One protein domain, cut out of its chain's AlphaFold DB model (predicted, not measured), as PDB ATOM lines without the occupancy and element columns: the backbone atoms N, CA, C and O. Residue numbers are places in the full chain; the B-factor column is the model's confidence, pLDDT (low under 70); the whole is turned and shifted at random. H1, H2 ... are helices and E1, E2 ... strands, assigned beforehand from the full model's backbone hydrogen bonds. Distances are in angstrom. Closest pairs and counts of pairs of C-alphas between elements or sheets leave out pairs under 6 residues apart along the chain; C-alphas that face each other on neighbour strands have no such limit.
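This is residues 92 to 178 of the 187 residues of an uncharacterized protein of Fluviispira sanaruensis (UniProt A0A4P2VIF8). Two helices, H3 and H4, lie side by side as the core, with a small two-stranded sheet, E1 and E2, next to H4 and the short helix H2 crossing H3. H1 lies at one end of the longest axis, and the link around Gln 115 lies at the other. The printed part has 87 residues with four named helices and two named strands, in the order H1 H2 H3 E1 H4 E2; the sheet E1 E2 is parallel and the class is mostly helix. The whole is compact, with a radius of gyration of the C-alphas of 12.8 A, and only just elongated, spanning 39 by 26 by 25 A.

H1, residues 92 to 99, and H3, residues 129 to 142, are near each other, with 6 pairs of C-alphas within 10 A. H2, residues 104 to 110, touches H3 at residues 133 to 137 alone, about perpendicular at 76 degrees; the closest C-alphas, of Ser 104 and Gly 133, are 6.1 A apart. H3 touches H4, residues 154 to 167, the same way at a shallow tilt of 32 degrees; the closest C-alphas, of Tyr 136 and Ala 162, are 5.9 A apart. E1, residues 146 to 150, and E2, residues 173 to 177, are parallel neighbours, with N 175 and O 147 at 3.0 A. E1, H4 and E2 form a strand-helix-strand unit, two parallel neighbour strands with a helix between, and its crossover is right-handed. Every O i to N i+4 pair is within hydrogen-bond range in H1, H3 and H4; in H2 2 of 3 are.

H1 begins at C-alpha 92, (-23.796, 6.717, 50.785). H3 is 20.1 A long and H4 19.8 A. E2 ends at C-alpha 177, (-30.243, 12.336, 19.910).

The C-alphas farthest apart, of Glu 92 and Gln 115, are 40.3 A apart. The printed part has no cut. The link from H2 to H3 is long. The pLDDT is under 70 in residues 109 to 118 and 167 to 178.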
ATOM      1  N   GLU A  92     -24.207   8.081  50.445       97.19
ATOM      2  CA  GLU A  92     -23.796   6.717  50.785       97.19
ATOM      3  C   GLU A  92     -23.805   5.797  49.559       97.19
ATOM      4  O   GLU A  92     -22.792   5.153  49.268       97.19
ATOM      5  N   ASP A  93     -24.892   5.783  48.779       96.12
ATOM      6  CA  ASP A  93     -24.945   4.975  47.560       96.12
ATOM      7  C   ASP A  93     -24.006   5.507  46.479       96.12
ATOM      8  O   ASP A  93     -23.451   4.710  45.720       96.12
ATOM      9  N   GLN A  94     -23.790   6.825  46.395       95.38
ATOM     10  CA  GLN A  94     -22.804   7.391  45.470       95.38
ATOM     11  C   GLN A  94     -21.388   6.902  45.802       95.38
ATOM     12  O   GLN A  94     -20.677   6.432  44.912       95.38
ATOM     13  N   LEU A  95     -20.988   6.936  47.076       96.81
ATOM     14  CA  LEU A  95     -19.684   6.433  47.519       96.81
ATOM     15  C   LEU A  95     -19.565   4.918  47.312       96.81
ATOM     16  O   LEU A  95     -18.542   4.440  46.817       96.81
ATOM     17  N   LYS A  96     -20.631   4.164  47.596       96.50
ATOM     18  CA  LYS A  96     -20.698   2.723  47.330       96.50
ATOM     19  C   LYS A  96     -20.646   2.408  45.835       96.50
ATOM     20  O   LYS A  96     -20.066   1.406  45.426       96.50
ATOM     21  N   LEU A  97     -21.237   3.237  44.979       95.56
ATOM     22  CA  LEU A  97     -21.123   3.095  43.528       95.56
ATOM     23  C   LEU A  97     -19.671   3.300  43.087       95.56
ATOM     24  O   LEU A  97     -19.153   2.475  42.335       95.56
ATOM     25  N   LEU A  98     -19.016   4.352  43.586       94.94
ATOM     26  CA  LEU A  98     -17.623   4.662  43.272       94.94
ATOM     27  C   LEU A  98     -16.663   3.563  43.740       94.94
ATOM     28  O   LEU A  98     -15.743   3.219  43.004       94.94
ATOM     29  N   SER A  99     -16.903   2.939  44.897       95.88
ATOM     30  CA  SER A  99     -16.063   1.832  45.380       95.88
ATOM     31  C   SER A  99     -16.127   0.583  44.489       95.88
ATOM     32  O   SER A  99     -15.260  -0.279  44.578       95.88
ATOM     33  N   ASN A 100     -17.136   0.472  43.618       95.94
ATOM     34  CA  ASN A 100     -17.264  -0.617  42.646       95.94
ATOM     35  C   ASN A 100     -16.569  -0.321  41.301       95.94
ATOM     36  O   ASN A 100     -16.633  -1.139  40.375       95.94
ATOM     37  N   PHE A 101     -15.943   0.849  41.144       95.06
ATOM     38  CA  PHE A 101     -15.267   1.226  39.907       95.06
ATOM     39  C   PHE A 101     -13.886   0.573  39.836       95.06
ATOM     40  O   PHE A 101     -12.953   0.963  40.526       95.06
ATOM     41  N   GLN A 102     -13.765  -0.424  38.963       93.50
ATOM     42  CA  GLN A 102     -12.580  -1.280  38.833       93.50
ATOM     43  C   GLN A 102     -12.040  -1.357  37.397       93.50
ATOM     44  O   GLN A 102     -11.125  -2.118  37.105       93.50
ATOM     45  N   TYR A 103     -12.611  -0.594  36.462       90.88
ATOM     46  CA  TYR A 103     -12.294  -0.697  35.033       90.88
ATOM     47  C   TYR A 103     -11.323   0.384  34.538       90.88
ATOM     48  O   TYR A 103     -11.136   0.540  33.331       90.88
ATOM     49  N   SER A 104     -10.700   1.131  35.451       86.25
ATOM     50  CA  SER A 104      -9.802   2.248  35.130       86.25
ATOM     51  C   SER A 104      -8.531   1.799  34.403       86.25
ATOM     52  O   SER A 104      -8.098   2.460  33.463       86.25
ATOM     53  N   GLU A 105      -7.972   0.635  34.738       85.69
ATOM     54  CA  GLU A 105      -6.805   0.095  34.022       85.69
ATOM     55  C   GLU A 105      -7.118  -0.223  32.555       85.69
ATOM     56  O   GLU A 105      -6.284  -0.027  31.670       85.69
ATOM     57  N   GLU A 106      -8.347  -0.663  32.262       85.44
ATOM     58  CA  GLU A 106      -8.781  -0.901  30.885       85.44
ATOM     59  C   GLU A 106      -8.865   0.393  30.071       85.44
ATOM     60  O   GLU A 106      -8.654   0.367  28.854       85.44
ATOM     61  N   LEU A 107      -9.177   1.503  30.745       80.62
ATOM     62  CA  LEU A 107      -9.201   2.840  30.170       80.62
ATOM     63  C   LEU A 107      -7.770   3.348  29.913       80.62
ATOM     64  O   LEU A 107      -7.491   3.892  28.851       80.62
ATOM     65  N   ILE A 108      -6.845   3.137  30.848       78.31
ATOM     66  CA  ILE A 108      -5.483   3.688  30.768       78.31
ATOM     67  C   ILE A 108      -4.608   2.888  29.789       78.31
ATOM     68  O   ILE A 108      -3.992   3.460  28.892       78.31
ATOM     69  N   HIS A 109      -4.576   1.557  29.900       65.81
ATOM     70  CA  HIS A 109      -3.599   0.731  29.175       65.81
ATOM     71  C   HIS A 109      -3.979   0.395  27.725       65.81
ATOM     72  O   HIS A 109      -3.134  -0.081  26.969       65.81
ATOM     73  N   LYS A 110      -5.240   0.592  27.309       58.09
ATOM     74  CA  LYS A 110      -5.732   0.153  25.981       58.09
ATOM     75  C   LYS A 110      -6.347   1.258  25.123       58.09
ATOM     76  O   LYS A 110      -6.821   0.970  24.020       58.09
ATOM     77  N   LEU A 111      -6.375   2.506  25.595       57.59
ATOM     78  CA  LEU A 111      -7.021   3.606  24.868       57.59
ATOM     79  C   LEU A 111      -6.059   4.579  24.177       57.59
ATOM     80  O   LEU A 111      -6.530   5.344  23.348       57.59
ATOM     81  N   ASN A 112      -4.746   4.476  24.407       52.91
ATOM     82  CA  ASN A 112      -3.745   5.345  23.767       52.91
ATOM     83  C   ASN A 112      -3.283   4.883  22.372       52.91
ATOM     84  O   ASN A 112      -2.560   5.608  21.695       52.91
ATOM     85  N   ASN A 113      -3.707   3.707  21.901       55.06
ATOM     86  CA  ASN A 113      -3.356   3.243  20.559       55.06
ATOM     87  C   ASN A 113      -4.362   3.802  19.546       55.06
ATOM     88  O   ASN A 113      -5.393   3.178  19.276       55.06
ATOM     89  N   LYS A 114      -4.074   4.989  18.998       55.28
ATOM     90  CA  LYS A 114      -4.760   5.505  17.806       55.28
ATOM     91  C   LYS A 114      -4.505   4.544  16.645       55.28
ATOM     92  O   LYS A 114      -3.422   4.523  16.076       55.28
ATOM     93  N   GLN A 115      -5.501   3.728  16.327       57.59
ATOM     94  CA  GLN A 115      -5.513   2.898  15.118       57.59
ATOM     95  C   GLN A 115      -6.521   3.415  14.083       57.59
ATOM     96  O   GLN A 115      -6.497   2.952  12.951       57.59
ATOM     97  N   ASP A 116      -7.391   4.362  14.458       65.06
ATOM     98  CA  ASP A 116      -8.498   4.850  13.630       65.06
ATOM     99  C   ASP A 116      -8.890   6.284  14.046       65.06
ATOM    100  O   ASP A 116      -8.776   6.646  15.223       65.06
ATOM    101  N   GLU A 117      -9.362   7.092  13.098       62.56
ATOM    102  CA  GLU A 117      -9.822   8.475  13.294       62.56
ATOM    103  C   GLU A 117     -11.077   8.535  14.187       62.56
ATOM    104  O   GLU A 117     -11.284   9.490  14.934       62.56
ATOM    105  N   LEU A 118     -11.862   7.452  14.206       69.88
ATOM    106  CA  LEU A 118     -13.042   7.275  15.060       69.88
ATOM    107  C   LEU A 118     -12.734   6.589  16.407       69.88
ATOM    108  O   LEU A 118     -13.637   6.095  17.092       69.88
ATOM    109  N   ALA A 119     -11.465   6.517  16.814       79.31
ATOM    110  CA  ALA A 119     -11.091   5.967  18.111       79.31
ATOM    111  C   ALA A 119     -11.173   7.026  19.223       79.31
ATOM    112  O   ALA A 119     -10.675   8.140  19.090       79.31
ATOM    113  N   PHE A 120     -11.750   6.651  20.369       85.69
ATOM    114  CA  PHE A 120     -11.628   7.460  21.581       85.69
ATOM    115  C   PHE A 120     -10.163   7.537  22.033       85.69
ATOM    116  O   PHE A 120      -9.525   6.492  22.196       85.69
ATOM    117  N   ASP A 121      -9.707   8.761  22.297       83.75
ATOM    118  CA  ASP A 121      -8.396   9.125  22.834       83.75
ATOM    119  C   ASP A 121      -8.596   9.762  24.213       83.75
ATOM    120  O   ASP A 121      -9.377  10.704  24.337       83.75
ATOM    121  N   LEU A 122      -7.919   9.267  25.250       84.31
ATOM    122  CA  LEU A 122      -8.065   9.803  26.606       84.31
ATOM    123  C   LEU A 122      -7.499  11.229  26.738       84.31
ATOM    124  O   LEU A 122      -7.940  11.964  27.616       84.31
ATOM    125  N   ASN A 123      -6.598  11.637  25.837       83.50
ATOM    126  CA  ASN A 123      -5.979  12.965  25.804       83.50
ATOM    127  C   ASN A 123      -6.706  13.945  24.858       83.50
ATOM    128  O   ASN A 123      -6.145  14.964  24.454       83.50
ATOM    129  N   ASN A 124      -7.946  13.644  24.459       85.31
ATOM    130  CA  ASN A 124      -8.740  14.528  23.602       85.31
ATOM    131  C   ASN A 124      -9.119  15.835  24.321       85.31
ATOM    132  O   ASN A 124      -9.406  15.790  25.502       85.31
ATOM    133  N   PRO A 125      -9.259  16.991  23.664       81.25
ATOM    134  CA  PRO A 125      -9.423  18.275  24.358       81.25
ATOM    135  C   PRO A 125     -10.726  18.458  25.166       81.25
ATOM    136  O   PRO A 125     -10.812  19.435  25.904       81.25
ATOM    137  N   ALA A 126     -11.730  17.580  25.045       85.88
ATOM    138  CA  ALA A 126     -13.082  17.849  25.551       85.88
ATOM    139  C   ALA A 126     -13.625  16.861  26.605       85.88
ATOM    140  O   ALA A 126     -14.492  17.247  27.380       85.88
ATOM    141  N   PHE A 127     -13.179  15.601  26.636       88.38
ATOM    142  CA  PHE A 127     -13.746  14.553  27.501       88.38
ATOM    143  C   PHE A 127     -12.659  13.594  28.009       88.38
ATOM    144  O   PHE A 127     -12.409  12.542  27.413       88.38
ATOM    145  N   GLN A 128     -11.977  13.977  29.089       88.06
ATOM    146  CA  GLN A 128     -10.756  13.326  29.591       88.06
ATOM    147  C   GLN A 128     -10.919  12.821  31.033       88.06
ATOM    148  O   GLN A 128     -11.970  12.981  31.650       88.06
ATOM    149  N   GLY A 129      -9.846  12.242  31.584       87.69
ATOM    150  CA  GLY A 129      -9.644  12.093  33.027       87.69
ATOM    151  C   GLY A 129     -10.822  11.466  33.779       87.69
ATOM    152  O   GLY A 129     -11.271  10.367  33.444       87.69
ATOM    153  N   GLY A 130     -11.293  12.167  34.816       89.00
ATOM    154  CA  GLY A 130     -12.370  11.713  35.698       89.00
ATOM    155  C   GLY A 130     -13.692  11.457  34.974       89.00
ATOM    156  O   GLY A 130     -14.308  10.424  35.220       89.00
ATOM    157  N   ASP A 131     -14.086  12.317  34.032       91.69
ATOM    158  CA  ASP A 131     -15.348  12.180  33.289       91.69
ATOM    159  C   ASP A 131     -15.349  10.916  32.424       91.69
ATOM    160  O   ASP A 131     -16.293  10.115  32.442       91.69
ATOM    161  N   ALA A 132     -14.238  10.690  31.715       92.19
ATOM    162  CA  ALA A 132     -14.031   9.477  30.939       92.19
ATOM    163  C   ALA A 132     -14.003   8.234  31.841       92.19
ATOM    164  O   ALA A 132     -14.676   7.237  31.561       92.19
ATOM    165  N   GLY A 133     -13.273   8.295  32.958       93.06
ATOM    166  CA  GLY A 133     -13.218   7.213  33.940       93.06
ATOM    167  C   GLY A 133     -14.590   6.851  34.498       93.06
ATOM    168  O   GLY A 133     -14.944   5.670  34.538       93.06
ATOM    169  N   PHE A 134     -15.381   7.853  34.867       94.94
ATOM    170  CA  PHE A 134     -16.709   7.686  35.436       94.94
ATOM    171  C   PHE A 134     -17.675   7.043  34.436       94.94
ATOM    172  O   PHE A 134     -18.235   5.980  34.715       94.94
ATOM    173  N   LEU A 135     -17.817   7.626  33.237       94.12
ATOM    174  CA  LEU A 135     -18.730   7.116  32.210       94.12
ATOM    175  C   LEU A 135     -18.367   5.685  31.795       94.12
ATOM    176  O   LEU A 135     -19.240   4.815  31.704       94.12
ATOM    177  N   TYR A 136     -17.075   5.415  31.587       93.69
ATOM    178  CA  TYR A 136     -16.606   4.083  31.220       93.69
ATOM    179  C   TYR A 136     -16.933   3.050  32.303       93.69
ATOM    180  O   TYR A 136     -17.482   1.988  31.992       93.69
ATOM    181  N   ASN A 137     -16.642   3.363  33.569       95.06
ATOM    182  CA  ASN A 137     -16.929   2.469  34.687       95.06
ATOM    183  C   ASN A 137     -18.430   2.210  34.838       95.06
ATOM    184  O   ASN A 137     -18.816   1.049  34.964       95.06
ATOM    185  N   ILE A 138     -19.282   3.237  34.748       95.31
ATOM    186  CA  ILE A 138     -20.740   3.064  34.833       95.31
ATOM    187  C   ILE A 138     -21.253   2.116  33.756       95.31
ATOM    188  O   ILE A 138     -21.976   1.166  34.068       95.31
ATOM    189  N   ILE A 139     -20.866   2.333  32.497       93.75
ATOM    190  CA  ILE A 139     -21.318   1.484  31.391       93.75
ATOM    191  C   ILE A 139     -20.860   0.042  31.623       93.75
ATOM    192  O   ILE A 139     -21.646  -0.893  31.463       93.75
ATOM    193  N   ARG A 140     -19.606  -0.152  32.040       92.62
ATOM    194  CA  ARG A 140     -19.020  -1.478  32.273       92.62
ATOM    195  C   ARG A 140     -19.599  -2.210  33.476       92.62
ATOM    196  O   ARG A 140     -19.764  -3.430  33.394       92.62
ATOM    197  N   LEU A 141     -19.937  -1.482  34.534       94.25
ATOM    198  CA  LEU A 141     -20.543  -2.014  35.747       94.25
ATOM    199  C   LEU A 141     -22.013  -2.377  35.513       94.25
ATOM    200  O   LEU A 141     -22.423  -3.502  35.789       94.25
ATOM    201  N   LYS A 142     -22.805  -1.443  34.973       92.62
ATOM    202  CA  LYS A 142     -24.261  -1.603  34.822       92.62
ATOM    203  C   LYS A 142     -24.666  -2.387  33.577       92.62
ATOM    204  O   LYS A 142     -25.757  -2.946  33.555       92.62
ATOM    205  N   LYS A 143     -23.809  -2.432  32.552       92.31
ATOM    206  CA  LYS A 143     -24.047  -3.117  31.267       92.31
ATOM    207  C   LYS A 143     -25.446  -2.829  30.698       92.31
ATOM    208  O   LYS A 143     -26.207  -3.764  30.435       92.31
ATOM    209  N   PRO A 144     -25.816  -1.545  30.539       90.25
ATOM    210  CA  PRO A 144     -27.171  -1.181  30.158       90.25
ATOM    211  C   PRO A 144     -27.524  -1.731  28.769       90.25
ATOM    212  O   PRO A 144     -26.696  -1.758  27.856       90.25
ATOM    213  N   LYS A 145     -28.786  -2.140  28.591       87.25
ATOM    214  CA  LYS A 145     -29.302  -2.602  27.289       87.25
ATOM    215  C   LYS A 145     -29.440  -1.457  26.280       87.25
ATOM    216  O   LYS A 145     -29.323  -1.690  25.076       87.25
ATOM    217  N   ARG A 146     -29.707  -0.243  26.774       85.81
ATOM    218  CA  ARG A 146     -29.909   0.981  25.989       85.81
ATOM    219  C   ARG A 146     -29.199   2.155  26.650       85.81
ATOM    220  O   ARG A 146     -29.231   2.268  27.872       85.81
ATOM    221  N   ILE A 147     -28.589   3.008  25.836       88.50
ATOM    222  CA  ILE A 147     -27.992   4.278  26.261       88.50
ATOM    223  C   ILE A 147     -28.587   5.374  25.384       88.50
ATOM    224  O   ILE A 147     -28.614   5.220  24.160       88.50
ATOM    225  N   PHE A 148     -29.064   6.436  26.029       89.50
ATOM    226  CA  PHE A 148     -29.543   7.650  25.382       89.50
ATOM    227  C   PHE A 148     -28.556   8.770  25.680       89.50
ATOM    228  O   PHE A 148     -28.332   9.101  26.843       89.50
ATOM    229  N   GLU A 149     -27.957   9.326  24.634       86.94
ATOM    230  CA  GLU A 149     -27.041  10.459  24.734       86.94
ATOM    231  C   GLU A 149     -27.684  11.687  24.082       86.94
ATOM    232  O   GLU A 149     -28.204  11.600  22.965       86.94
ATOM    233  N   ILE A 150     -27.653  12.819  24.792       89.00
ATOM    234  CA  ILE A 150     -28.037  14.131  24.264       89.00
ATOM    235  C   ILE A 150     -26.749  14.905  23.997       89.00
ATOM    236  O   ILE A 150     -26.046  15.290  24.930       89.00
ATOM    237  N   GLY A 151     -26.453  15.121  22.717       82.38
ATOM    238  CA  GLY A 151     -25.168  15.649  22.258       82.38
ATOM    239  C   GLY A 151     -24.351  14.604  21.498       82.38
ATOM    240  O   GLY A 151     -24.846  13.531  21.155       82.38
ATOM    241  N   SER A 152     -23.106  14.951  21.179       80.75
ATOM    242  CA  SER A 152     -22.187  14.089  20.433       80.75
ATOM    243  C   SER A 152     -20.740  14.462  20.723       80.75
ATOM    244  O   SER A 152     -20.454  15.628  20.995       80.75
ATOM    245  N   GLY A 153     -19.816  13.518  20.558       87.94
ATOM    246  CA  GLY A 153     -18.385  13.809  20.557       87.94
ATOM    247  C   GLY A 153     -17.566  12.684  21.169       87.94
ATOM    248  O   GLY A 153     -17.821  11.503  20.933       87.94
ATOM    249  N   HIS A 154     -16.570  13.046  21.974       89.56
ATOM    250  CA  HIS A 154     -15.667  12.079  22.594       89.56
ATOM    251  C   HIS A 154     -16.373  11.157  23.609       89.56
ATOM    252  O   HIS A 154     -16.030   9.977  23.691       89.56
ATOM    253  N   SER A 155     -17.416  11.629  24.300       90.94
ATOM    254  CA  SER A 155     -18.285  10.802  25.156       90.94
ATOM    255  C   SER A 155     -18.969   9.670  24.379       90.94
ATOM    256  O   SER A 155     -18.995   8.524  24.843       90.94
ATOM    257  N   THR A 156     -19.436   9.941  23.155       90.94
ATOM    258  CA  THR A 156     -20.027   8.934  22.261       90.94
ATOM    259  C   THR A 156     -19.005   7.866  21.875       90.94
ATOM    260  O   THR A 156     -19.283   6.667  21.968       90.94
ATOM    261  N   LEU A 157     -17.793   8.278  21.483       89.19
ATOM    262  CA  LEU A 157     -16.717   7.350  21.114       89.19
ATOM    263  C   LEU A 157     -16.329   6.446  22.293       89.19
ATOM    264  O   LEU A 157     -16.144   5.235  22.121       89.19
ATOM    265  N   LEU A 158     -16.257   7.010  23.502       90.31
ATOM    266  CA  LEU A 158     -15.992   6.247  24.718       90.31
ATOM    267  C   LEU A 158     -17.110   5.245  25.013       90.31
ATOM    268  O   LEU A 158     -16.836   4.080  25.310       90.31
ATOM    269  N   THR A 159     -18.361   5.679  24.881       91.56
ATOM    270  CA  THR A 159     -19.555   4.853  25.087       91.56
ATOM    271  C   THR A 159     -19.564   3.650  24.147       91.56
ATOM    272  O   THR A 159     -19.713   2.506  24.593       91.56
ATOM    273  N   ILE A 160     -19.306   3.874  22.854       87.75
ATOM    274  CA  ILE A 160     -19.169   2.808  21.850       87.75
ATOM    275  C   ILE A 160     -18.064   1.829  22.257       87.75
ATOM    276  O   ILE A 160     -18.242   0.611  22.161       87.75
ATOM    277  N   LYS A 161     -16.925   2.332  22.740       86.50
ATOM    278  CA  LYS A 161     -15.786   1.499  23.144       86.50
ATOM    279  C   LYS A 161     -16.084   0.666  24.393       86.50
ATOM    280  O   LYS A 161     -15.777  -0.529  24.414       86.50
ATOM    281  N   ALA A 162     -16.738   1.252  25.395       90.25
ATOM    282  CA  ALA A 162     -17.209   0.547  26.584       90.25
ATOM    283  C   ALA A 162     -18.198  -0.570  26.212       90.25
ATOM    284  O   ALA A 162     -18.043  -1.712  26.654       90.25
ATOM    285  N   ILE A 163     -19.147  -0.280  25.315       88.12
ATOM    286  CA  ILE A 163     -20.106  -1.261  24.796       88.12
ATOM    287  C   ILE A 163     -19.421  -2.378  24.015       88.12
ATOM    288  O   ILE A 163     -19.729  -3.542  24.261       88.12
ATOM    289  N   LYS A 164     -18.474  -2.077  23.118       85.69
ATOM    290  CA  LYS A 164     -17.712  -3.108  22.386       85.69
ATOM    291  C   LYS A 164     -17.050  -4.097  23.350       85.69
ATOM    292  O   LYS A 164     -16.998  -5.294  23.066       85.69
ATOM    293  N   LYS A 165     -16.608  -3.626  24.519       85.75
ATOM    294  CA  LYS A 165     -16.005  -4.485  25.543       85.75
ATOM    295  C   LYS A 165     -17.021  -5.365  26.282       85.75
ATOM    296  O   LYS A 165     -16.673  -6.474  26.675       85.75
ATOM    297  N   ILE A 166     -18.274  -4.922  26.397       84.38
ATOM    298  CA  ILE A 166     -19.403  -5.731  26.892       84.38
ATOM    299  C   ILE A 166     -19.870  -6.735  25.827       84.38
ATOM    300  O   ILE A 166     -20.153  -7.887  26.151       84.38
ATOM    301  N   ARG A 167     -19.918  -6.318  24.554       68.00
ATOM    302  CA  ARG A 167     -20.445  -7.070  23.399       68.00
ATOM    303  C   ARG A 167     -19.679  -8.338  23.035       68.00
ATOM    304  O   ARG A 167     -20.255  -9.189  22.372       68.00
ATOM    305  N   LYS A 168     -18.472  -8.557  23.571       59.03
ATOM    306  CA  LYS A 168     -17.893  -9.916  23.633       59.03
ATOM    307  C   LYS A 168     -18.782 -10.917  24.413       59.03
ATOM    308  O   LYS A 168     -18.464 -12.099  24.415       59.03
ATOM    309  N   LYS A 169     -19.876 -10.469  25.061       50.91
ATOM    310  CA  LYS A 169     -20.861 -11.295  25.781       50.91
ATOM    311  C   LYS A 169     -22.362 -11.014  25.497       50.91
ATOM    312  O   LYS A 169     -23.122 -11.956  25.672       50.91
ATOM    313  N   ILE A 170     -22.838  -9.810  25.106       47.84
ATOM    314  CA  ILE A 170     -24.296  -9.488  24.908       47.84
ATOM    315  C   ILE A 170     -24.535  -8.337  23.889       47.84
ATOM    316  O   ILE A 170     -23.764  -7.380  23.868       47.84
ATOM    317  N   LEU A 171     -25.632  -8.362  23.106       48.44
ATOM    318  CA  LEU A 171     -26.102  -7.273  22.213       48.44
ATOM    319  C   LEU A 171     -26.747  -6.091  22.988       48.44
ATOM    320  O   LEU A 171     -27.792  -6.259  23.608       48.44
ATOM    321  N   SER A 172     -26.176  -4.881  22.911       56.94
ATOM    322  CA  SER A 172     -26.795  -3.616  23.372       56.94
ATOM    323  C   SER A 172     -26.964  -2.608  22.225       56.94
ATOM    324  O   SER A 172     -26.240  -2.699  21.232       56.94
ATOM    325  N   THR A 173     -27.900  -1.660  22.337       60.56
ATOM    326  CA  THR A 173     -28.205  -0.650  21.297       60.56
ATOM    327  C   THR A 173     -27.975   0.763  21.838       60.56
ATOM    328  O   THR A 173     -28.391   1.068  22.953       60.56
ATOM    329  N   ILE A 174     -27.330   1.628  21.052       63.50
ATOM    330  CA  ILE A 174     -27.134   3.050  21.374       63.50
ATOM    331  C   ILE A 174     -28.120   3.861  20.533       63.50
ATOM    332  O   ILE A 174     -28.178   3.664  19.320       63.50
ATOM    333  N   ALA A 175     -28.875   4.757  21.167       65.81
ATOM    334  CA  ALA A 175     -29.706   5.739  20.482       65.81
ATOM    335  C   ALA A 175     -29.177   7.137  20.822       65.81
ATOM    336  O   ALA A 175     -29.258   7.572  21.968       65.81
ATOM    337  N   ASN A 176     -28.625   7.829  19.829       58.44
ATOM    338  CA  ASN A 176     -28.102   9.182  20.003       58.44
ATOM    339  C   ASN A 176     -29.125  10.192  19.496       58.44
ATOM    340  O   ASN A 176     -29.574  10.093  18.353       58.44
ATOM    341  N   MET A 177     -29.462  11.178  20.324       47.97
ATOM    342  CA  MET A 177     -30.243  12.336  19.910       47.97
ATOM    343  C   MET A 177     -29.306  13.542  19.852       47.97
ATOM    344  O   MET A 177     -28.966  14.159  20.863       47.97
ATOM    345  N   CYS A 178     -28.850  13.863  18.643       43.06
ATOM    346  CA  CYS A 178     -27.967  14.999  18.431       43.06
ATOM    347  C   CYS A 178     -28.805  16.279  18.315       43.06
ATOM    348  O   CYS A 178     -29.380  16.555  17.263       43.06
TER     349      CYS A 178